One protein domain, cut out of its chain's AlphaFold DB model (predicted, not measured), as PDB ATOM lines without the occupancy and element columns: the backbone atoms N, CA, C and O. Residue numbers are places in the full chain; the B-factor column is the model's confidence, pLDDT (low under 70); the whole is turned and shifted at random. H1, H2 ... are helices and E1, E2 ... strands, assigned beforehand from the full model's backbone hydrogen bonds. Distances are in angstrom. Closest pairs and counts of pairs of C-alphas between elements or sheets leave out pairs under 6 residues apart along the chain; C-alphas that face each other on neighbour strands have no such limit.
ATOM      1  N   PHE A  17       4.207  14.575  54.812       57.06
ATOM      2  CA  PHE A  17       5.278  15.301  54.133       57.06
ATOM      3  C   PHE A  17       6.045  16.143  55.140       57.06
ATOM      4  O   PHE A  17       5.568  17.195  55.569       57.06
ATOM      5  N   GLU A  18       7.255  15.713  55.484       54.72
ATOM      6  CA  GLU A  18       8.185  16.564  56.217       54.72
ATOM      7  C   GLU A  18       9.044  17.334  55.207       54.72
ATOM      8  O   GLU A  18       9.935  16.779  54.558       54.72
ATOM      9  N   TRP A  19       8.737  18.619  55.025       58.75
ATOM     10  CA  TRP A  19       9.474  19.509  54.128       58.75
ATOM     11  C   TRP A  19      10.761  19.988  54.809       58.75
ATOM     12  O   TRP A  19      10.710  20.689  55.820       58.75
ATOM     13  N   LYS A  20      11.923  19.629  54.250       58.72
ATOM     14  CA  LYS A  20      13.240  20.101  54.719       58.72
ATOM     15  C   LYS A  20      13.759  21.287  53.894       58.72
ATOM     16  O   LYS A  20      14.494  22.109  54.435       58.72
ATOM     17  N   SER A  21      13.373  21.394  52.617       58.12
ATOM     18  CA  SER A  21      13.742  22.479  51.684       58.12
ATOM     19  C   SER A  21      12.637  22.702  50.633       58.12
ATOM     20  O   SER A  21      11.701  21.911  50.559       58.12
ATOM     21  N   ASN A  22      12.749  23.743  49.794       58.56
ATOM     22  CA  ASN A  22      11.754  24.105  48.767       58.56
ATOM     23  C   ASN A  22      11.417  22.958  47.787       58.56
ATOM     24  O   ASN A  22      10.304  22.933  47.276       58.56
ATOM     25  N   ASN A  23      12.342  22.013  47.550       57.09
ATOM     26  CA  ASN A  23      12.172  20.872  46.629       57.09
ATOM     27  C   ASN A  23      12.467  19.501  47.269       57.09
ATOM     28  O   ASN A  23      12.412  18.482  46.583       57.09
ATOM     29  N   GLU A  24      12.789  19.461  48.566       55.59
ATOM     30  CA  GLU A  24      13.112  18.216  49.268       55.59
ATOM     31  C   GLU A  24      12.098  17.961  50.376       55.59
ATOM     32  O   GLU A  24      11.979  18.729  51.340       55.59
ATOM     33  N   PHE A  25      11.401  16.839  50.247       57.44
ATOM     34  CA  PHE A  25      10.476  16.324  51.242       57.44
ATOM     35  C   PHE A  25      10.874  14.895  51.602       57.44
ATOM     36  O   PHE A  25      11.367  14.114  50.780       57.44
ATOM     37  N   ILE A  26      10.625  14.544  52.855       56.28
ATOM     38  CA  ILE A  26      10.641  13.166  53.314       56.28
ATOM     39  C   ILE A  26       9.181  12.727  53.337       56.28
ATOM     40  O   ILE A  26       8.386  13.238  54.124       56.28
ATOM     41  N   MET A  27       8.819  11.805  52.446       53.16
ATOM     42  CA  MET A  27       7.529  11.128  52.526       53.16
ATOM     43  C   MET A  27       7.656  10.023  53.564       53.16
ATOM     44  O   MET A  27       8.281   8.987  53.313       53.16
ATOM     45  N   GLN A  28       7.089  10.256  54.742       52.12
ATOM     46  CA  GLN A  28       6.959   9.208  55.738       52.12
ATOM     47  C   GLN A  28       5.749   8.364  55.330       52.12
ATOM     48  O   GLN A  28       4.608   8.826  55.307       52.12
ATOM     49  N   SER A  29       6.018   7.137  54.886       48.56
ATOM     50  CA  SER A  29       4.982   6.191  54.483       48.56
ATOM     51  C   SER A  29       4.038   5.942  55.657       48.56
ATOM     52  O   SER A  29       4.481   5.455  56.696       48.56
ATOM     53  N   SER A  30       2.753   6.253  55.477       48.00
ATOM     54  CA  SER A  30       1.711   5.874  56.433       48.00
ATOM     55  C   SER A  30       1.659   4.355  56.576       48.00
ATOM     56  O   SER A  30       1.952   3.631  55.614       48.00
ATOM     57  N   ASP A  31       1.258   3.875  57.752       51.28
ATOM     58  CA  ASP A  31       1.173   2.450  58.055       51.28
ATOM     59  C   ASP A  31       0.471   1.672  56.930       51.28
ATOM     60  O   ASP A  31      -0.655   1.971  56.514       51.28
ATOM     61  N   GLN A  32       1.137   0.617  56.455       52.66
ATOM     62  CA  GLN A  32       0.703  -0.246  55.347       52.66
ATOM     63  C   GLN A  32      -0.718  -0.815  55.535       52.66
ATOM     64  O   GLN A  32      -1.390  -1.175  54.565       52.66
ATOM     65  N   LEU A  33      -1.195  -0.848  56.782       49.78
ATOM     66  CA  LEU A  33      -2.550  -1.213  57.188       49.78
ATOM     67  C   LEU A  33      -3.641  -0.389  56.488       49.78
ATOM     68  O   LEU A  33      -4.607  -0.974  55.997       49.78
ATOM     69  N   ASN A  34      -3.481   0.931  56.359       57.75
ATOM     70  CA  ASN A  34      -4.514   1.797  55.771       57.75
ATOM     71  C   ASN A  34      -4.661   1.581  54.256       57.75
ATOM     72  O   ASN A  34      -5.771   1.601  53.718       57.75
ATOM     73  N   CYS A  35      -3.552   1.298  53.568       62.38
ATOM     74  CA  CYS A  35      -3.568   0.978  52.140       62.38
ATOM     75  C   CYS A  35      -4.250  -0.352  51.857       62.38
ATOM     76  O   CYS A  35      -5.065  -0.498  50.942       62.38
ATOM     77  N   ASN A  36      -3.881  -1.340  52.667       66.31
ATOM     78  CA  ASN A  36      -4.352  -2.693  52.499       66.31
ATOM     79  C   ASN A  36      -5.825  -2.805  52.889       66.31
ATOM     80  O   ASN A  36      -6.529  -3.609  52.292       66.31
ATOM     81  N   PHE A  37      -6.324  -1.954  53.794       69.50
ATOM     82  CA  PHE A  37      -7.740  -1.909  54.151       69.50
ATOM     83  C   PHE A  37      -8.641  -1.733  52.924       69.50
ATOM     84  O   PHE A  37      -9.545  -2.535  52.724       69.50
ATOM     85  N   SER A  38      -8.361  -0.755  52.055       69.62
ATOM     86  CA  SER A  38      -9.178  -0.514  50.854       69.62
ATOM     87  C   SER A  38      -9.109  -1.678  49.851       69.62
ATOM     88  O   SER A  38     -10.124  -2.091  49.281       69.62
ATOM     89  N   ILE A  39      -7.923  -2.275  49.682       71.38
ATOM     90  CA  ILE A  39      -7.720  -3.432  48.798       71.38
ATOM     91  C   ILE A  39      -8.453  -4.660  49.343       71.38
ATOM     92  O   ILE A  39      -9.188  -5.307  48.600       71.38
ATOM     93  N   TYR A  40      -8.304  -4.963  50.633       73.44
ATOM     94  CA  TYR A  40      -9.013  -6.057  51.286       73.44
ATOM     95  C   TYR A  40     -10.519  -5.849  51.217       73.44
ATOM     96  O   TYR A  40     -11.229  -6.786  50.866       73.44
ATOM     97  N   LEU A  41     -11.010  -4.631  51.449       74.06
ATOM     98  CA  LEU A  41     -12.432  -4.318  51.338       74.06
ATOM     99  C   LEU A  41     -12.973  -4.618  49.935       74.06
ATOM    100  O   LEU A  41     -14.022  -5.236  49.789       74.06
ATOM    101  N   SER A  42     -12.228  -4.221  48.905       73.38
ATOM    102  CA  SER A  42     -12.616  -4.399  47.503       73.38
ATOM    103  C   SER A  42     -12.562  -5.867  47.071       73.38
ATOM    104  O   SER A  42     -13.488  -6.374  46.440       73.38
ATOM    105  N   VAL A  43     -11.473  -6.562  47.413       78.44
ATOM    106  CA  VAL A  43     -11.208  -7.942  46.986       78.44
ATOM    107  C   VAL A  43     -12.044  -8.930  47.788       78.44
ATOM    108  O   VAL A  43     -12.755  -9.743  47.204       78.44
ATOM    109  N   LEU A  44     -12.008  -8.847  49.120       74.00
ATOM    110  CA  LEU A  44     -12.810  -9.714  49.982       74.00
ATOM    111  C   LEU A  44     -14.291  -9.391  49.804       74.00
ATOM    112  O   LEU A  44     -15.081 -10.309  49.614       74.00
ATOM    113  N   GLY A  45     -14.663  -8.107  49.771       75.94
ATOM    114  CA  GLY A  45     -16.035  -7.687  49.500       75.94
ATOM    115  C   GLY A  45     -16.538  -8.233  48.168       75.94
ATOM    116  O   GLY A  45     -17.574  -8.883  48.141       75.94
ATOM    117  N   GLY A  46     -15.779  -8.070  47.080       78.56
ATOM    118  CA  GLY A  46     -16.157  -8.577  45.760       78.56
ATOM    119  C   GLY A  46     -16.284 -10.102  45.700       78.56
ATOM    120  O   GLY A  46     -17.288 -10.613  45.200       78.56
ATOM    121  N   ILE A  47     -15.307 -10.838  46.238       83.56
ATOM    122  CA  ILE A  47     -15.300 -12.309  46.215       83.56
ATOM    123  C   ILE A  47     -16.413 -12.868  47.102       83.56
ATOM    124  O   ILE A  47     -17.231 -13.658  46.626       83.56
ATOM    125  N   PHE A  48     -16.495 -12.442  48.366       82.19
ATOM    126  CA  PHE A  48     -17.522 -12.932  49.284       82.19
ATOM    127  C   PHE A  48     -18.922 -12.536  48.823       82.19
ATOM    128  O   PHE A  48     -19.824 -13.367  48.886       82.19
ATOM    129  N   TYR A  49     -19.111 -11.322  48.300       81.75
ATOM    130  CA  TYR A  49     -20.400 -10.891  47.762       81.75
ATOM    131  C   TYR A  49     -20.826 -11.730  46.553       81.75
ATOM    132  O   TYR A  49     -21.965 -12.187  46.496       81.75
ATOM    133  N   SER A  50     -19.910 -11.989  45.616       81.69
ATOM    134  CA  SER A  50     -20.198 -12.784  44.414       81.69
ATOM    135  C   SER A  50     -20.501 -14.242  44.755       81.69
ATOM    136  O   SER A  50     -21.467 -14.808  44.244       81.69
ATOM    137  N   LEU A  51     -19.719 -14.845  45.658       84.50
ATOM    138  CA  LEU A  51     -19.952 -16.206  46.144       84.50
ATOM    139  C   LEU A  51     -21.265 -16.316  46.914       84.50
ATOM    140  O   LEU A  51     -22.026 -17.257  46.693       84.50
ATOM    141  N   PHE A  52     -21.555 -15.342  47.777       82.62
ATOM    142  CA  PHE A  52     -22.815 -15.284  48.502       82.62
ATOM    143  C   PHE A  52     -23.990 -15.162  47.536       82.62
ATOM    144  O   PHE A  52     -24.949 -15.917  47.655       82.62
ATOM    145  N   LEU A  53     -23.906 -14.277  46.538       79.62
ATOM    146  CA  LEU A  53     -24.948 -14.110  45.530       79.62
ATOM    147  C   LEU A  53     -25.130 -15.380  44.686       79.62
ATOM    148  O   LEU A  53     -26.261 -15.767  44.404       79.62
ATOM    149  N   LEU A  54     -24.047 -16.061  44.309       84.56
ATOM    150  CA  LEU A  54     -24.108 -17.320  43.568       84.56
ATOM    151  C   LEU A  54     -24.769 -18.427  44.395       84.56
ATOM    152  O   LEU A  54     -25.722 -19.051  43.931       84.56
ATOM    153  N   ALA A  55     -24.309 -18.635  45.630       82.94
ATOM    154  CA  ALA A  55     -24.892 -19.607  46.549       82.94
ATOM    155  C   ALA A  55     -26.363 -19.282  46.846       82.94
ATOM    156  O   ALA A  55     -27.206 -20.177  46.873       82.94
ATOM    157  N   TYR A  56     -26.687 -17.995  46.992       75.38
ATOM    158  CA  TYR A  56     -28.042 -17.495  47.191       75.38
ATOM    159  C   TYR A  56     -28.956 -17.827  46.007       75.38
ATOM    160  O   TYR A  56     -30.033 -18.385  46.204       75.38
ATOM    161  N   ASN A  57     -28.526 -17.541  44.773       76.31
ATOM    162  CA  ASN A  57     -29.307 -17.850  43.572       76.31
ATOM    163  C   ASN A  57     -29.430 -19.365  43.344       76.31
ATOM    164  O   ASN A  57     -30.512 -19.845  43.010       76.31
ATOM    165  N   ALA A  58     -28.360 -20.129  43.577       82.12
ATOM    166  CA  ALA A  58     -28.377 -21.586  43.466       82.12
ATOM    167  C   ALA A  58     -29.342 -22.221  44.481       82.12
ATOM    168  O   ALA A  58     -30.163 -23.067  44.119       82.12
ATOM    169  N   TYR A  59     -29.305 -21.765  45.737       78.38
ATOM    170  CA  TYR A  59     -30.236 -22.224  46.759       78.38
ATOM    171  C   TYR A  59     -31.677 -21.819  46.429       78.38
ATOM    172  O   TYR A  59     -32.589 -22.639  46.556       78.38
ATOM    173  N   ALA A  60     -31.904 -20.577  45.988       71.12
ATOM    174  CA  ALA A  60     -33.233 -20.097  45.617       71.12
ATOM    175  C   ALA A  60     -33.842 -20.942  44.487       71.12
ATOM    176  O   ALA A  60     -34.998 -21.351  44.590       71.12
ATOM    177  N   LEU A  61     -33.056 -21.281  43.460       74.94
ATOM    178  CA  LEU A  61     -33.473 -22.176  42.375       74.94
ATOM    179  C   LEU A  61     -33.787 -23.588  42.883       74.94
ATOM    180  O   LEU A  61     -34.817 -24.160  42.520       74.94
ATOM    181  N   HIS A  62     -32.943 -24.135  43.758       76.88
ATOM    182  CA  HIS A  62     -33.153 -25.464  44.330       76.88
ATOM    183  C   HIS A  62     -34.426 -25.522  45.190       76.88
ATOM    184  O   HIS A  62     -35.223 -26.451  45.076       76.88
ATOM    185  N   LYS A  63     -34.666 -24.507  46.030       69.31
ATOM    186  CA  LYS A  63     -35.837 -24.464  46.915       69.31
ATOM    187  C   LYS A  63     -37.125 -24.074  46.195       69.31
ATOM    188  O   LYS A  63     -38.179 -24.597  46.550       69.31
ATOM    189  N   SER A  64     -37.045 -23.244  45.154       64.50
ATOM    190  CA  SER A  64     -38.176 -22.933  44.270       64.50
ATOM    191  C   SER A  64     -38.745 -24.191  43.605       64.50
ATOM    192  O   SER A  64     -39.960 -24.289  43.448       64.50
ATOM    193  N   ARG A  65     -37.906 -25.197  43.313       65.69
ATOM    194  CA  ARG A  65     -38.379 -26.508  42.838       65.69
ATOM    195  C   ARG A  65     -39.110 -27.345  43.892       65.69
ATOM    196  O   ARG A  65     -39.833 -28.256  43.512       65.69
ATOM    197  N   SER A  66     -38.922 -27.072  45.185       66.25
ATOM    198  CA  SER A  66     -39.451 -27.902  46.277       66.25
ATOM    199  C   SER A  66     -40.652 -27.288  47.007       66.25
ATOM    200  O   SER A  66     -41.538 -28.034  47.402       66.25
ATOM    201  N   ASN A  67     -40.719 -25.965  47.201       56.59
ATOM    202  CA  ASN A  67     -41.813 -25.310  47.932       56.59
ATOM    203  C   ASN A  67     -42.102 -23.907  47.364       56.59
ATOM    204  O   ASN A  67     -41.307 -22.985  47.550       56.59
ATOM    205  N   HIS A  68     -43.258 -23.730  46.714       56.75
ATOM    206  CA  HIS A  68     -43.604 -22.521  45.946       56.75
ATOM    207  C   HIS A  68     -43.870 -21.264  46.811       56.75
ATOM    208  O   HIS A  68     -43.627 -20.152  46.353       56.75
ATOM    209  N   ASN A  69     -44.303 -21.408  48.076       54.72
ATOM    210  CA  ASN A  69     -44.894 -20.285  48.834       54.72
ATOM    211  C   ASN A  69     -44.089 -19.759  50.042       54.72
ATOM    212  O   ASN A  69     -44.356 -18.657  50.523       54.72
ATOM    213  N   VAL A  70     -43.093 -20.498  50.546       51.50
ATOM    214  CA  VAL A  70     -42.443 -20.176  51.844       51.50
ATOM    215  C   VAL A  70     -41.028 -19.592  51.682       51.50
ATOM    216  O   VAL A  70     -40.484 -18.988  52.601       51.50
ATOM    217  N   GLY A  71     -40.421 -19.720  50.499       51.19
ATOM    218  CA  GLY A  71     -39.016 -19.361  50.269       51.19
ATOM    219  C   GLY A  71     -38.713 -17.873  50.064       51.19
ATOM    220  O   GLY A  71     -37.554 -17.500  50.153       51.19
ATOM    221  N   LEU A  72     -39.693 -17.005  49.792       54.47
ATOM    222  CA  LEU A  72     -39.395 -15.611  49.415       54.47
ATOM    223  C   LEU A  72     -39.237 -14.634  50.591       54.47
ATOM    224  O   LEU A  72     -38.594 -13.603  50.432       54.47
ATOM    225  N   GLU A  73     -39.812 -14.910  51.763       53.97
ATOM    226  CA  GLU A  73     -39.911 -13.891  52.821       53.97
ATOM    227  C   GLU A  73     -38.691 -13.846  53.748       53.97
ATOM    228  O   GLU A  73     -38.158 -12.771  54.015       53.97
ATOM    229  N   MET A  74     -38.175 -15.004  54.171       56.56
ATOM    230  CA  MET A  74     -36.998 -15.069  55.053       56.56
ATOM    231  C   MET A  74     -35.685 -14.709  54.327       56.56
ATOM    232  O   MET A  74     -34.648 -14.510  54.953       56.56
ATOM    233  N   TRP A  75     -35.733 -14.609  52.998       61.25
ATOM    234  CA  TRP A  75     -34.566 -14.600  52.116       61.25
ATOM    235  C   TRP A  75     -34.137 -13.204  51.655       61.25
ATOM    236  O   TRP A  75     -33.041 -13.048  51.123       61.25
ATOM    237  N   VAL A  76     -34.962 -12.176  51.860       69.06
ATOM    238  CA  VAL A  76     -34.672 -10.799  51.409       69.06
ATOM    239  C   VAL A  76     -33.944  -9.982  52.486       69.06
ATOM    240  O   VAL A  76     -33.092  -9.154  52.170       69.06
ATOM    241  N   LEU A  77     -34.223 -10.253  53.763       74.06
ATOM    242  CA  LEU A  77     -33.648  -9.548  54.917       74.06
ATOM    243  C   LEU A  77     -32.114  -9.684  55.033       74.06
ATOM    244  O   LEU A  77     -31.449  -8.654  55.149       74.06
ATOM    245  N   PRO A  78     -31.522 -10.895  54.939       76.56
ATOM    246  CA  PRO A  78     -30.069 -11.067  55.034       76.56
ATOM    247  C   PRO A  78     -29.313 -10.356  53.906       76.56
ATOM    248  O   PRO A  78     -28.256  -9.774  54.135       76.56
ATOM    249  N   PHE A  79     -29.880 -10.356  52.694       77.69
ATOM    250  CA  PHE A  79     -29.296  -9.684  51.534       77.69
ATOM    251  C   PHE A  79     -29.253  -8.161  51.718       77.69
ATOM    252  O   PHE A  79     -28.229  -7.540  51.435       77.69
ATOM    253  N   ILE A  80     -30.337  -7.561  52.224       81.12
ATOM    254  CA  ILE A  80     -30.385  -6.121  52.525       81.12
ATOM    255  C   ILE A  80     -29.392  -5.775  53.637       81.12
ATOM    256  O   ILE A  80     -28.681  -4.779  53.526       81.12
ATOM    257  N   LEU A  81     -29.313  -6.601  54.682       84.69
ATOM    258  CA  LEU A  81     -28.425  -6.366  55.820       84.69
ATOM    259  C   LEU A  81     -26.948  -6.415  55.395       84.69
ATOM    260  O   LEU A  81     -26.190  -5.507  55.724       84.69
ATOM    261  N   LEU A  82     -26.563  -7.398  54.576       83.38
ATOM    262  CA  LEU A  82     -25.205  -7.508  54.034       83.38
ATOM    263  C   LEU A  82     -24.858  -6.355  53.076       83.38
ATOM    264  O   LEU A  82     -23.782  -5.772  53.190       83.38
ATOM    265  N   ASN A  83     -25.774  -5.972  52.178       84.94
ATOM    266  CA  ASN A  83     -25.574  -4.808  51.303       84.94
ATOM    267  C   ASN A  83     -25.457  -3.501  52.098       84.94
ATOM    268  O   ASN A  83     -24.644  -2.646  51.750       84.94
ATOM    269  N   SER A  84     -26.229  -3.344  53.176       87.06
ATOM    270  CA  SER A  84     -26.161  -2.175  54.059       87.06
ATOM    271  C   SER A  84     -24.790  -2.063  54.731       87.06
ATOM    272  O   SER A  84     -24.144  -1.020  54.645       87.06
ATOM    273  N   VAL A  85     -24.288  -3.165  55.305       87.81
ATOM    274  CA  VAL A  85     -22.948  -3.212  55.912       87.81
ATOM    275  C   VAL A  85     -21.867  -2.864  54.884       87.81
ATOM    276  O   VAL A  85     -21.010  -2.027  55.160       87.81
ATOM    277  N   MET A  86     -21.931  -3.433  53.677       84.69
ATOM    278  CA  MET A  86     -20.974  -3.113  52.609       84.69
ATOM    279  C   MET A  86     -21.045  -1.646  52.179       84.69
ATOM    280  O   MET A  86     -20.010  -1.012  51.990       84.69
ATOM    281  N   THR A  87     -22.247  -1.075  52.098       87.56
ATOM    282  CA  THR A  87     -22.440   0.343  51.763       87.56
ATOM    283  C   THR A  87     -21.764   1.254  52.790       87.56
ATOM    284  O   THR A  87     -21.081   2.202  52.409       87.56
ATOM    285  N   ILE A  88     -21.891   0.943  54.087       88.19
ATOM    286  CA  ILE A  88     -21.228   1.691  55.168       88.19
ATOM    287  C   ILE A  88     -19.705   1.595  55.039       88.19
ATOM    288  O   ILE A  88     -19.010   2.603  55.141       88.19
ATOM    289  N   LEU A  89     -19.173   0.402  54.772       85.69
ATOM    290  CA  LEU A  89     -17.732   0.206  54.616       85.69
ATOM    291  C   LEU A  89     -17.166   0.969  53.405       85.69
ATOM    292  O   LEU A  89     -16.109   1.594  53.502       85.69
ATOM    293  N   VAL A  90     -17.882   0.970  52.277       85.00
ATOM    294  CA  VAL A  90     -17.499   1.726  51.072       85.00
ATOM    295  C   VAL A  90     -17.600   3.235  51.307       85.00
ATOM    296  O   VAL A  90     -16.747   3.982  50.823       85.00
ATOM    297  N   LEU A  91     -18.581   3.695  52.089       88.81
ATOM    298  CA  LEU A  91     -18.675   5.094  52.508       88.81
ATOM    299  C   LEU A  91     -17.453   5.504  53.335       88.81
ATOM    300  O   LEU A  91     -16.816   6.505  53.020       88.81
ATOM    301  N   ILE A  92     -17.086   4.703  54.342       87.31
ATOM    302  CA  ILE A  92     -15.895   4.943  55.167       87.31
ATOM    303  C   ILE A  92     -14.648   5.021  54.279       87.31
ATOM    304  O   ILE A  92     -13.886   5.979  54.378       87.31
ATOM    305  N   SER A  93     -14.474   4.073  53.356       83.56
ATOM    306  CA  SER A  93     -13.358   4.083  52.402       83.56
ATOM    307  C   SER A  93     -13.340   5.346  51.527       83.56
ATOM    308  O   SER A  93     -12.295   5.974  51.360       83.56
ATOM    309  N   SER A  94     -14.499   5.778  51.024       86.00
ATOM    310  CA  SER A  94     -14.626   6.986  50.196       86.00
ATOM    311  C   SER A  94     -14.276   8.256  50.977       86.00
ATOM    312  O   SER A  94     -13.580   9.134  50.455       86.00
ATOM    313  N   CYS A  95     -14.692   8.336  52.244       86.81
ATOM    314  CA  CYS A  95     -14.319   9.417  53.153       86.81
ATOM    315  C   CYS A  95     -12.808   9.436  53.410       86.81
ATOM    316  O   CYS A  95     -12.190  10.486  53.264       86.81
ATOM    317  N   ILE A  96     -12.205   8.282  53.714       83.00
ATOM    318  CA  ILE A  96     -10.755   8.124  53.931       83.00
ATOM    319  C   ILE A  96      -9.968   8.600  52.700       83.00
ATOM    320  O   ILE A  96      -9.042   9.397  52.831       83.00
ATOM    321  N   ILE A  97     -10.365   8.179  51.493       80.62
ATOM    322  CA  ILE A  97      -9.715   8.605  50.242       80.62
ATOM    323  C   ILE A  97      -9.851  10.119  50.042       80.62
ATOM    324  O   ILE A  97      -8.884  10.781  49.676       80.62
ATOM    325  N   THR A  98     -11.035  10.678  50.297       85.06
ATOM    326  CA  THR A  98     -11.302  12.112  50.102       85.06
ATOM    327  C   THR A  98     -10.519  12.978  51.093       85.06
ATOM    328  O   THR A  98      -9.904  13.963  50.691       85.06
ATOM    329  N   VAL A  99     -10.508  12.610  52.377       84.88
ATOM    330  CA  VAL A  99      -9.765  13.332  53.421       84.88
ATOM    331  C   VAL A  99      -8.262  13.211  53.188       84.88
ATOM    332  O   VAL A  99      -7.571  14.224  53.221       84.88
ATOM    333  N   GLY A 100      -7.771  12.006  52.883       76.88
ATOM    334  CA  GLY A 100      -6.364  11.783  52.556       76.88
ATOM    335  C   GLY A 100      -5.913  12.603  51.346       76.88
ATOM    336  O   GLY A 100      -4.852  13.213  51.389       76.88
ATOM    337  N   PHE A 101      -6.742  12.691  50.300       78.25
ATOM    338  CA  PHE A 101      -6.465  13.522  49.125       78.25
ATOM    339  C   PHE A 101      -6.371  15.015  49.458       78.25
ATOM    340  O   PHE A 101      -5.444  15.691  49.018       78.25
ATOM    341  N   ASN A 102      -7.311  15.531  50.252       82.00
ATOM    342  CA  ASN A 102      -7.315  16.941  50.636       82.00
ATOM    343  C   ASN A 102      -6.115  17.280  51.531       82.00
ATOM    344  O   ASN A 102      -5.436  18.269  51.284       82.00
ATOM    345  N   ALA A 103      -5.808  16.432  52.520       78.19
ATOM    346  CA  ALA A 103      -4.655  16.615  53.399       78.19
ATOM    347  C   ALA A 103      -3.326  16.577  52.626       78.19
ATOM    348  O   ALA A 103      -2.442  17.397  52.869       78.19
ATOM    349  N   PHE A 104      -3.217  15.667  51.654       74.69
ATOM    350  CA  PHE A 104      -2.073  15.569  50.749       74.69
ATOM    351  C   PHE A 104      -1.890  16.858  49.933       74.69
ATOM    352  O   PHE A 104      -0.802  17.433  49.919       74.69
ATOM    353  N   CYS A 105      -2.961  17.356  49.305       78.12
ATOM    354  CA  CYS A 105      -2.907  18.608  48.551       78.12
ATOM    355  C   CYS A 105      -2.552  19.815  49.433       78.12
ATOM    356  O   CYS A 105      -1.709  20.617  49.034       78.12
ATOM    357  N   ASP A 106      -3.128  19.912  50.633       79.88
ATOM    358  CA  ASP A 106      -2.822  20.980  51.589       79.88
ATOM    359  C   ASP A 106      -1.353  20.952  52.031       79.88
ATOM    360  O   ASP A 106      -0.729  22.006  52.182       79.88
ATOM    361  N   GLY A 107      -0.783  19.761  52.241       73.19
ATOM    362  CA  GLY A 107       0.627  19.579  52.587       73.19
ATOM    363  C   GLY A 107       1.572  20.091  51.500       73.19
ATOM    364  O   GLY A 107       2.576  20.731  51.810       73.19
ATOM    365  N   ILE A 108       1.218  19.881  50.230       72.56
ATOM    366  CA  ILE A 108       1.997  20.347  49.074       72.56
ATOM    367  C   ILE A 108       1.938  21.862  48.933       72.56
ATOM    368  O   ILE A 108       2.972  22.513  48.784       72.56
ATOM    369  N   THR A 109       0.742  22.444  49.013       73.75
ATOM    370  CA  THR A 109       0.580  23.897  48.871       73.75
ATOM    371  C   THR A 109       1.198  24.663  50.042       73.75
ATOM    372  O   THR A 109       1.665  25.787  49.869       73.75
ATOM    373  N   LYS A 110       1.272  24.057  51.237       69.50
ATOM    374  CA  LYS A 110       1.981  24.634  52.394       69.50
ATOM    375  C   LYS A 110       3.501  24.673  52.205       69.50
ATOM    376  O   LYS A 110       4.137  25.591  52.717       69.50
ATOM    377  N   GLY A 111       4.075  23.728  51.458       63.38
ATOM    378  CA  GLY A 111       5.520  23.598  51.233       63.38
ATOM    379  C   GLY A 111       6.150  24.640  50.300       63.38
ATOM    380  O   GLY A 111       7.338  24.541  50.017       63.38
ATOM    381  N   ARG A 112       5.396  25.629  49.791       59.12
ATOM    382  CA  ARG A 112       5.821  26.603  48.752       59.12
ATOM    383  C   ARG A 112       6.334  26.004  47.433       59.12
ATOM    384  O   ARG A 112       6.691  26.767  46.541       59.12
ATOM    385  N   TYR A 113       6.311  24.682  47.273       61.81
ATOM    386  CA  TYR A 113       6.673  24.002  46.031       61.81
ATOM    387  C   TYR A 113       5.744  24.384  44.868       61.81
ATOM    388  O   TYR A 113       6.182  24.543  43.733       61.81
ATOM    389  N   SER A 114       4.455  24.577  45.156       63.56
ATOM    390  CA  SER A 114       3.459  24.991  44.171       63.56
ATOM    391  C   SER A 114       2.341  25.810  44.818       63.56
ATOM    392  O   SER A 114       1.907  25.509  45.929       63.56
ATOM    393  N   ASN A 115       1.825  26.807  44.092       66.56
ATOM    394  CA  ASN A 115       0.640  27.568  44.495       66.56
ATOM    395  C   ASN A 115      -0.652  26.736  44.403       66.56
ATOM    396  O   ASN A 115      -1.605  27.020  45.123       66.56
ATOM    397  N   ASN A 116      -0.684  25.701  43.551       71.88
ATOM    398  CA  ASN A 116      -1.847  24.834  43.356       71.88
ATOM    399  C   ASN A 116      -1.456  23.342  43.342       71.88
ATOM    400  O   ASN A 116      -0.448  22.947  42.759       71.88
ATOM    401  N   CYS A 117      -2.297  22.473  43.907       76.31
ATOM    402  CA  CYS A 117      -2.054  21.021  43.913       76.31
ATOM    403  C   CYS A 117      -1.888  20.376  42.510       76.31
ATOM    404  O   CYS A 117      -1.015  19.522  42.366       76.31
ATOM    405  N   PRO A 118      -2.643  20.775  41.460       76.25
ATOM    406  CA  PRO A 118      -2.459  20.235  40.108       76.25
ATOM    407  C   PRO A 118      -1.107  20.597  39.491       76.25
ATOM    408  O   PRO A 118      -0.537  19.795  38.763       76.25
ATOM    409  N   ASP A 119      -0.573  21.782  39.792       73.75
ATOM    410  CA  ASP A 119       0.687  22.255  39.205       73.75
ATOM    411  C   ASP A 119       1.894  21.507  39.786       73.75
ATOM    412  O   ASP A 119       2.916  21.348  39.121       73.75
ATOM    413  N   ALA A 120       1.747  20.953  40.993       70.06
ATOM    414  CA  ALA A 120       2.779  20.150  41.635       70.06
ATOM    415  C   ALA A 120       3.066  18.831  40.891       70.06
ATOM    416  O   ALA A 120       4.138  18.261  41.056       70.06
ATOM    417  N   GLN A 121       2.151  18.352  40.040       68.44
ATOM    418  CA  GLN A 121       2.349  17.133  39.239       68.44
ATOM    419  C   GLN A 121       3.364  17.304  38.102       68.44
ATOM    420  O   GLN A 121       3.919  16.320  37.627       68.44
ATOM    421  N   ASN A 122       3.629  18.550  37.700       65.81
ATOM    422  CA  ASN A 122       4.563  18.885  36.626       65.81
ATOM    423  C   ASN A 122       5.974  19.210  37.136       65.81
ATOM    424  O   ASN A 122       6.873  19.450  36.331       65.81
ATOM    425  N   GLY A 123       6.163  19.286  38.455       61.56
ATOM    426  CA  GLY A 123       7.466  19.554  39.049       61.56
ATOM    427  C   GLY A 123       8.294  18.278  39.218       61.56
ATOM    428  O   GLY A 123       7.754  17.175  39.263       61.56
ATOM    429  N   GLU A 124       9.615  18.422  39.322       58.94
ATOM    430  CA  GLU A 124      10.517  17.326  39.691       58.94
ATOM    431  C   GLU A 124      10.598  17.191  41.216       58.94
ATOM    432  O   GLU A 124      10.806  18.180  41.930       58.94
ATOM    433  N   TRP A 125      10.411  15.970  41.713       62.69
ATOM    434  CA  TRP A 125      10.390  15.658  43.140       62.69
ATOM    435  C   TRP A 125      11.636  14.845  43.472       62.69
ATOM    436  O   TRP A 125      11.869  13.780  42.890       62.69
ATOM    437  N   THR A 126      12.417  15.322  44.437       54.50
ATOM    438  CA  THR A 126      13.621  14.626  44.891       54.50
ATOM    439  C   THR A 126      13.377  14.081  46.290       54.50
ATOM    440  O   THR A 126      13.134  14.837  47.233       54.50
ATOM    441  N   ARG A 127      13.429  12.752  46.438       53.69
ATOM    442  CA  ARG A 127      13.396  12.107  47.754       53.69
ATOM    443  C   ARG A 127      14.764  12.282  48.408       53.69
ATOM    444  O   ARG A 127      15.773  11.855  47.852       53.69
ATOM    445  N   GLN A 128      14.800  12.871  49.598       43.09
ATOM    446  CA  GLN A 128      16.055  13.086  50.315       43.09
ATOM    447  C   GLN A 128      16.767  11.746  50.599       43.09
ATOM    448  O   GLN A 128      16.170  10.829  51.166       43.09
ATOM    449  N   GLY A 129      18.040  11.635  50.202       42.28
ATOM    450  CA  GLY A 129      18.887  10.455  50.444       42.28
ATOM    451  C   GLY A 129      18.979   9.442  49.296       42.28
ATOM    452  O   GLY A 129      19.686   8.446  49.428       42.28
ATOM    453  N   THR A 130      18.315   9.689  48.168       47.62
ATOM    454  CA  THR A 130      18.469   8.901  46.936       47.62
ATOM    455  C   THR A 130      18.541   9.858  45.750       47.62
ATOM    456  O   THR A 130      17.599  10.623  45.571       47.62
ATOM    457  N   ASP A 131      19.581   9.784  44.909       45.66
ATOM    458  CA  ASP A 131      19.700  10.518  43.622       45.66
ATOM    459  C   ASP A 131      18.666  10.047  42.567       45.66
ATOM    460  O   ASP A 131      18.901  10.044  41.360       45.66
ATOM    461  N   VAL A 132      17.510   9.566  43.022       47.12
ATOM    462  CA  VAL A 132      16.424   9.058  42.200       47.12
ATOM    463  C   VAL A 132      15.401  10.177  42.077       47.12
ATOM    464  O   VAL A 132      14.614  10.438  42.988       47.12
ATOM    465  N   HIS A 133      15.435  10.848  40.929       47.41
ATOM    466  CA  HIS A 133      14.389  11.765  40.503       47.41
ATOM    467  C   HIS A 133      13.116  10.952  40.263       47.41
ATOM    468  O   HIS A 133      13.042  10.159  39.321       47.41
ATOM    469  N   PHE A 134      12.110  11.118  41.120       51.78
ATOM    470  CA  PHE A 134      10.808  10.519  40.868       51.78
ATOM    471  C   PHE A 134      10.020  11.474  39.986       51.78
ATOM    472  O   PHE A 134       9.706  12.600  40.374       51.78
ATOM    473  N   ASN A 135       9.682  11.010  38.787       51.50
ATOM    474  CA  ASN A 135       8.663  11.670  38.000       51.50
ATOM    475  C   ASN A 135       7.315  11.294  38.624       51.50
ATOM    476  O   ASN A 135       6.794  10.199  38.409       51.50
ATOM    477  N   VAL A 136       6.796  12.174  39.476       56.19
ATOM    478  CA  VAL A 136       5.549  11.956  40.231       56.19
ATOM    479  C   VAL A 136       4.352  11.850  39.276       56.19
ATOM    480  O   VAL A 136       3.315  11.292  39.642       56.19
ATOM    481  N   GLY A 137       4.536  12.247  38.010       61.12
ATOM    482  CA  GLY A 137       3.608  12.000  36.913       61.12
ATOM    483  C   GLY A 137       2.213  12.540  37.215       61.12
ATOM    484  O   GLY A 137       2.034  13.413  38.061       61.12
ATOM    485  N   ASN A 138       1.190  11.974  36.570       67.31
ATOM    486  CA  ASN A 138      -0.206  12.398  36.730       67.31
ATOM    487  C   ASN A 138      -0.832  11.913  38.057       67.31
ATOM    488  O   ASN A 138      -1.942  11.373  38.076       67.31
ATOM    489  N   PHE A 139      -0.138  12.059  39.190       72.75
ATOM    490  CA  PHE A 139      -0.641  11.622  40.496       72.75
ATOM    491  C   PHE A 139      -1.990  12.270  40.831       72.75
ATOM    492  O   PHE A 139      -2.873  11.609  41.379       72.75
ATOM    493  N   TYR A 140      -2.160  13.554  40.488       76.06
ATOM    494  CA  TYR A 140      -3.370  14.318  40.778       76.06
ATOM    495  C   TYR A 140      -4.556  13.756  39.995       76.06
ATOM    496  O   TYR A 140      -5.636  13.566  40.556       76.06
ATOM    497  N   GLU A 141      -4.344  13.426  38.721       79.38
ATOM    498  CA  GLU A 141      -5.347  12.790  37.869       79.38
ATOM    499  C   GLU A 141      -5.716  11.399  38.401       79.38
ATOM    500  O   GLU A 141      -6.894  11.118  38.620       79.38
ATOM    501  N   LEU A 142      -4.723  10.556  38.715       74.50
ATOM    502  CA  LEU A 142      -4.954   9.208  39.245       74.50
ATOM    503  C   LEU A 142      -5.720   9.228  40.574       74.50
ATOM    504  O   LEU A 142      -6.659   8.452  40.761       74.50
ATOM    505  N   LEU A 143      -5.343  10.110  41.500       77.12
ATOM    506  CA  LEU A 143      -6.025  10.248  42.786       77.12
ATOM    507  C   LEU A 143      -7.430  10.834  42.638       77.12
ATOM    508  O   LEU A 143      -8.357  10.397  43.324       77.12
ATOM    509  N   THR A 144      -7.610  11.788  41.724       82.19
ATOM    510  CA  THR A 144      -8.926  12.355  41.422       82.19
ATOM    511  C   THR A 144      -9.847  11.285  40.847       82.19
ATOM    512  O   THR A 144     -10.982  11.150  41.306       82.19
ATOM    513  N   VAL A 145      -9.351  10.463  39.918       83.88
ATOM    514  CA  VAL A 145     -10.081   9.312  39.377       83.88
ATOM    515  C   VAL A 145     -10.400   8.305  40.481       83.88
ATOM    516  O   VAL A 145     -11.538   7.851  40.561       83.88
ATOM    517  N   ALA A 146      -9.457   7.993  41.375       80.44
ATOM    518  CA  ALA A 146      -9.696   7.077  42.491       80.44
ATOM    519  C   ALA A 146     -10.788   7.587  43.447       80.44
ATOM    520  O   ALA A 146     -11.664   6.819  43.847       80.44
ATOM    521  N   LYS A 147     -10.779   8.889  43.764       84.44
ATOM    522  CA  LYS A 147     -11.829   9.550  44.548       84.44
ATOM    523  C   LYS A 147     -13.183   9.460  43.846       84.44
ATOM    524  O   LYS A 147     -14.169   9.082  44.462       84.44
ATOM    525  N   ILE A 148     -13.258   9.800  42.561       87.94
ATOM    526  CA  ILE A 148     -14.525   9.739  41.819       87.94
ATOM    527  C   ILE A 148     -15.031   8.293  41.754       87.94
ATOM    528  O   ILE A 148     -16.200   8.036  42.027       87.94
ATOM    529  N   ALA A 149     -14.149   7.339  41.454       85.75
ATOM    530  CA  ALA A 149     -14.491   5.926  41.363       85.75
ATOM    531  C   ALA A 149     -15.042   5.367  42.685       85.75
ATOM    532  O   ALA A 149     -16.000   4.592  42.653       85.75
ATOM    533  N   SER A 150     -14.497   5.771  43.840       85.56
ATOM    534  CA  SER A 150     -15.007   5.329  45.145       85.56
ATOM    535  C   SER A 150     -16.410   5.872  45.435       85.56
ATOM    536  O   SER A 150     -17.293   5.107  45.824       85.56
ATOM    537  N   TRP A 151     -16.668   7.148  45.131       89.31
ATOM    538  CA  TRP A 151     -18.004   7.740  45.247       89.31
ATOM    539  C   TRP A 151     -19.023   7.109  44.290       89.31
ATOM    540  O   TRP A 151     -20.160   6.850  44.689       89.31
ATOM    541  N   VAL A 152     -18.634   6.796  43.050       90.81
ATOM    542  CA  VAL A 152     -19.503   6.058  42.117       90.81
ATOM    543  C   VAL A 152     -19.816   4.665  42.664       90.81
ATOM    544  O   VAL A 152     -20.975   4.253  42.650       90.81
ATOM    545  N   ALA A 153     -18.819   3.956  43.200       87.31
ATOM    546  CA  ALA A 153     -19.038   2.659  43.830       87.31
ATOM    547  C   ALA A 153     -20.029   2.764  45.002       87.31
ATOM    548  O   ALA A 153     -20.964   1.970  45.074       87.31
ATOM    549  N   PHE A 154     -19.890   3.769  45.872       89.06
ATOM    550  CA  PHE A 154     -20.842   4.028  46.956       89.06
ATOM    551  C   PHE A 154     -22.282   4.194  46.442       89.06
ATOM    552  O   PHE A 154     -23.196   3.554  46.964       89.06
ATOM    553  N   LEU A 155     -22.491   4.993  45.390       91.06
ATOM    554  CA  LEU A 155     -23.818   5.192  44.799       91.06
ATOM    555  C   LEU A 155     -24.403   3.896  44.222       91.06
ATOM    556  O   LEU A 155     -25.601   3.647  44.364       91.06
ATOM    557  N   LEU A 156     -23.569   3.050  43.612       89.56
ATOM    558  CA  LEU A 156     -23.997   1.740  43.117       89.56
ATOM    559  C   LEU A 156     -24.473   0.836  44.263       89.56
ATOM    560  O   LEU A 156     -25.545   0.238  44.159       89.56
ATOM    561  N   TRP A 157     -23.725   0.777  45.367       87.44
ATOM    562  CA  TRP A 157     -24.106   0.013  46.561       87.44
ATOM    563  C   TRP A 157     -25.387   0.547  47.212       87.44
ATOM    564  O   TRP A 157     -26.295  -0.225  47.526       87.44
ATOM    565  N   LEU A 158     -25.524   1.870  47.318       89.81
ATOM    566  CA  LEU A 158     -26.743   2.509  47.809       89.81
ATOM    567  C   LEU A 158     -27.957   2.167  46.929       89.81
ATOM    568  O   LEU A 158     -29.035   1.854  47.441       89.81
ATOM    569  N   GLY A 159     -27.776   2.156  45.606       90.75
ATOM    570  CA  GLY A 159     -28.796   1.720  44.655       90.75
ATOM    571  C   GLY A 159     -29.225   0.264  44.865       90.75
ATOM    572  O   GLY A 159     -30.422  -0.029  44.842       90.75
ATOM    573  N   GLN A 160     -28.285  -0.647  45.141       86.88
ATOM    574  CA  GLN A 160     -28.601  -2.047  45.466       86.88
ATOM    575  C   GLN A 160     -29.456  -2.161  46.737       86.88
ATOM    576  O   GLN A 160     -30.458  -2.882  46.739       86.88
ATOM    577  N   VAL A 161     -29.118  -1.415  47.795       87.88
ATOM    578  CA  VAL A 161     -29.919  -1.368  49.032       87.88
ATOM    579  C   VAL A 161     -31.327  -0.841  48.747       87.88
ATOM    580  O   VAL A 161     -32.306  -1.455  49.176       87.88
ATOM    581  N   ALA A 162     -31.453   0.242  47.974       89.31
ATOM    582  CA  ALA A 162     -32.745   0.828  47.624       89.31
ATOM    583  C   ALA A 162     -33.632  -0.153  46.837       89.31
ATOM    584  O   ALA A 162     -34.811  -0.329  47.155       89.31
ATOM    585  N   LEU A 163     -33.060  -0.855  45.852       87.81
ATOM    586  CA  LEU A 163     -33.754  -1.907  45.103       87.81
ATOM    587  C   LEU A 163     -34.152  -3.086  46.002       87.81
ATOM    588  O   LEU A 163     -35.248  -3.632  45.848       87.81
ATOM    589  N   GLY A 164     -33.298  -3.461  46.959       84.44
ATOM    590  CA  GLY A 164     -33.593  -4.475  47.970       84.44
ATOM    591  C   GLY A 164     -34.791  -4.096  48.842       84.44
ATOM    592  O   GLY A 164     -35.731  -4.881  48.976       84.44
ATOM    593  N   ILE A 165     -34.811  -2.868  49.363       84.69
ATOM    594  CA  ILE A 165     -35.926  -2.326  50.154       84.69
ATOM    595  C   ILE A 165     -37.208  -2.274  49.318       84.69
ATOM    596  O   ILE A 165     -38.262  -2.710  49.780       84.69
ATOM    597  N   LEU A 166     -37.131  -1.814  48.066       87.19
ATOM    598  CA  LEU A 166     -38.287  -1.772  47.172       87.19
ATOM    599  C   LEU A 166     -38.865  -3.174  46.933       87.19
ATOM    600  O   LEU A 166     -40.085  -3.353  46.958       87.19
ATOM    601  N   ARG A 167     -38.006  -4.185  46.732       83.06
ATOM    602  CA  ARG A 167     -38.429  -5.590  46.636       83.06
ATOM    603  C   ARG A 167     -39.081  -6.074  47.928       83.06
ATOM    604  O   ARG A 167     -40.113  -6.735  47.854       83.06
ATOM    605  N   PHE A 168     -38.525  -5.728  49.090       81.19
ATOM    606  CA  PHE A 168     -39.096  -6.088  50.389       81.19
ATOM    607  C   PHE A 168     -40.499  -5.497  50.583       81.19
ATOM    608  O   PHE A 168     -41.430  -6.229  50.919       81.19
ATOM    609  N   ILE A 169     -40.673  -4.204  50.295       83.31
ATOM    610  CA  ILE A 169     -41.972  -3.523  50.383       83.31
ATOM    611  C   ILE A 169     -42.970  -4.163  49.415       83.31
ATOM    612  O   ILE A 169     -44.057  -4.549  49.837       83.31
ATOM    613  N   ARG A 170     -42.593  -4.353  48.142       81.88
ATOM    614  CA  ARG A 170     -43.454  -5.001  47.137       81.88
ATOM    615  C   ARG A 170     -43.895  -6.394  47.576       81.88
ATOM    616  O   ARG A 170     -45.081  -6.703  47.501       81.88
ATOM    617  N   ASN A 171     -42.966  -7.215  48.057       79.19
ATOM    618  CA  ASN A 171     -43.268  -8.564  48.532       79.19
ATOM    619  C   ASN A 171     -44.236  -8.539  49.728       79.19
ATOM    620  O   ASN A 171     -45.208  -9.294  49.754       79.19
ATOM    621  N   ARG A 172     -44.024  -7.620  50.680       78.00
ATOM    622  CA  ARG A 172     -44.923  -7.427  51.826       78.00
ATOM    623  C   ARG A 172     -46.327  -7.019  51.378       78.00
ATOM    624  O   ARG A 172     -47.289  -7.626  51.832       78.00
ATOM    625  N   THR A 173     -46.449  -6.054  50.465       79.56
ATOM    626  CA  THR A 173     -47.742  -5.592  49.933       79.56
ATOM    627  C   THR A 173     -48.485  -6.687  49.167       79.56
ATOM    628  O   THR A 173     -49.699  -6.821  49.313       79.56
ATOM    629  N   HIS A 174     -47.787  -7.486  48.355       74.75
ATOM    630  CA  HIS A 174     -48.400  -8.628  47.667       74.75
ATOM    631  C   HIS A 174     -48.966  -9.651  48.659       74.75
ATOM    632  O   HIS A 174     -50.066 -10.158  48.448       74.75
ATOM    633  N   ARG A 175     -48.260  -9.908  49.766       69.75
ATOM    634  CA  ARG A 175     -48.746 -10.798  50.824       69.75
ATOM    635  C   ARG A 175     -49.986 -10.278  51.531       69.75
ATOM    636  O   ARG A 175     -50.927 -11.047  51.680       69.75
ATOM    637  N   THR A 176     -50.016  -9.009  51.940       76.06
ATOM    638  CA  THR A 176     -51.209  -8.444  52.595       76.06
ATOM    639  C   THR A 176     -52.434  -8.544  51.693       76.06
ATOM    640  O   THR A 176     -53.485  -8.972  52.151       76.06
ATOM    641  N   ARG A 177     -52.285  -8.259  50.391       75.56
ATOM    642  CA  ARG A 177     -53.390  -8.378  49.423       75.56
ATOM    643  C   ARG A 177     -53.878  -9.817  49.243       75.56
ATOM    644  O   ARG A 177     -55.079 -10.025  49.098       75.56
ATOM    645  N   ASN A 178     -52.973 -10.796  49.238       74.31
ATOM    646  CA  ASN A 178     -53.357 -12.206  49.149       74.31
ATOM    647  C   ASN A 178     -54.071 -12.672  50.429       74.31
ATOM    648  O   ASN A 178     -55.112 -13.310  50.335       74.31
ATOM    649  N   ALA A 179     -53.575 -12.280  51.606       75.25
ATOM    650  CA  ALA A 179     -54.196 -12.622  52.886       75.25
ATOM    651  C   ALA A 179     -55.610 -12.027  53.042       75.25
ATOM    652  O   ALA A 179     -56.499 -12.703  53.554       75.25
ATOM    653  N   ASP A 180     -55.838 -10.795  52.571       75.81
ATOM    654  CA  ASP A 180     -57.178 -10.190  52.549       75.81
ATOM    655  C   ASP A 180     -58.126 -10.919  51.586       75.81
ATOM    656  O   ASP A 180     -59.295 -11.132  51.905       75.81
ATOM    657  N   ARG A 181     -57.627 -11.349  50.417       78.38
ATOM    658  CA  ARG A 181     -58.420 -12.125  49.451       78.38
ATOM    659  C   ARG A 181     -58.847 -13.481  50.025       78.38
ATOM    660  O   ARG A 181     -59.997 -13.865  49.839       78.38
ATOM    661  N   ASP A 182     -57.956 -14.173  50.734       78.00
ATOM    662  CA  ASP A 182     -58.265 -15.464  51.360       78.00
ATOM    663  C   ASP A 182     -59.303 -15.320  52.486       78.00
ATOM    664  O   ASP A 182     -60.197 -16.156  52.611       78.00
ATOM    665  N   ARG A 183     -59.247 -14.230  53.269       76.31
ATOM    666  CA  ARG A 183     -60.265 -13.926  54.293       76.31
ATOM    667  C   ARG A 183     -61.650 -13.703  53.687       76.31
ATOM    668  O   ARG A 183     -62.611 -14.300  54.156       76.31
ATOM    669  N   LEU A 184     -61.740 -12.913  52.616       80.50
ATOM    670  CA  LEU A 184     -63.006 -12.664  51.917       80.50
ATOM    671  C   LEU A 184     -63.591 -13.937  51.284       80.50
ATOM    672  O   LEU A 184     -64.807 -14.101  51.249       80.50
ATOM    673  N   GLY A 185     -62.740 -14.851  50.806       74.88
ATOM    674  CA  GLY A 185     -63.177 -16.150  50.286       74.88
ATOM    675  C   GLY A 185     -63.696 -17.109  51.364       74.88
ATOM    676  O   GLY A 185     -64.553 -17.938  51.074       74.88
TER     677      GLY A 185
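What this domain is: This is residues 17 to 185 of the 191 residues of the protein "Transmembrane protein 179B" of Mizuhopecten yessoensis (UniProt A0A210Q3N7). Three long helices running back and forth make a rod, with a small, poorly formed sheet at one end. H2 and H4 lie side by side along much of H2; H1 meets H2 near one place only and stays clear of H4, while residues 176 to 185, the last of H4, stick out as an arm. The printed part has 169 residues, with four named helices and three named strands in the order E1, E2, H1, H2, H3, E3, H4; the sheet, in the order E1, E2, E3, is mixed, and the class is mostly helix. The whole is extended, with a radius of gyration of the C-alphas of 24.9 A and spans of 86 by 27 by 21 A.

How they stand to each other: E1, residues 17 to 21, and E2, residues 24 to 28, form an antiparallel hairpin at 158 degrees, with N 18 and O 26 at 3.0 A and N 26 and O 18 at 2.9 A, both within hydrogen-bond range. H1, residues 32 to 64, has a kink of 30 degrees near residue 39. H2, residues 77 to 110, forms a helical hairpin with H1. They touch at a shallow tilt of 20 degrees, opposite ways, through residues 38 to 45 and 86 to 93 alone; their closest C-alphas, of Ser 38 and Ser 93, are 6.4 A apart. H2 only grazes the sheet, with its residues 104 to 110. H3, residues 119 to 122, is close to but not clearly touching H2, with the closest C-alphas, of Ile 108 and Ala 120, 7.5 A apart. E3, residues 125 to 127, meets E2 only at a point, where C-alphas 24 and 126 face each other at 5.7 A. H4, residues 139 to 185, touches H2 at a shallow tilt of 21 degrees, opposite ways, with the C-alphas of Ser 94 and Ser 150 closest at 5.3 A. H1 and H4 are apart. Every O i to N i+4 pair is within hydrogen-bond range in H2 and H4, and 27 of 29 in H1; H3 is too short for such a pair.

Where its parts are: E1 begins at C-alpha 17, (5.278, 15.301, 54.133). From first to last C-alpha, H1 measures 46.4 A, H2 49.4 A and H4 69.1 A. H4 ends at C-alpha 185, (-63.177, -16.150, 50.286).

The domain as a whole: The two C-alphas farthest apart, of Asp 131 and Gly 185, are 87.3 A apart. The printed part has no cut. The links H1 to H2 and E3 to H4 are long; residues 65 to 70 stand free. The mean pLDDT of the printed part is 72.6, with residues 17 to 38, 63 to 76, 110 to 115, 121 to 138 and 175 under 70.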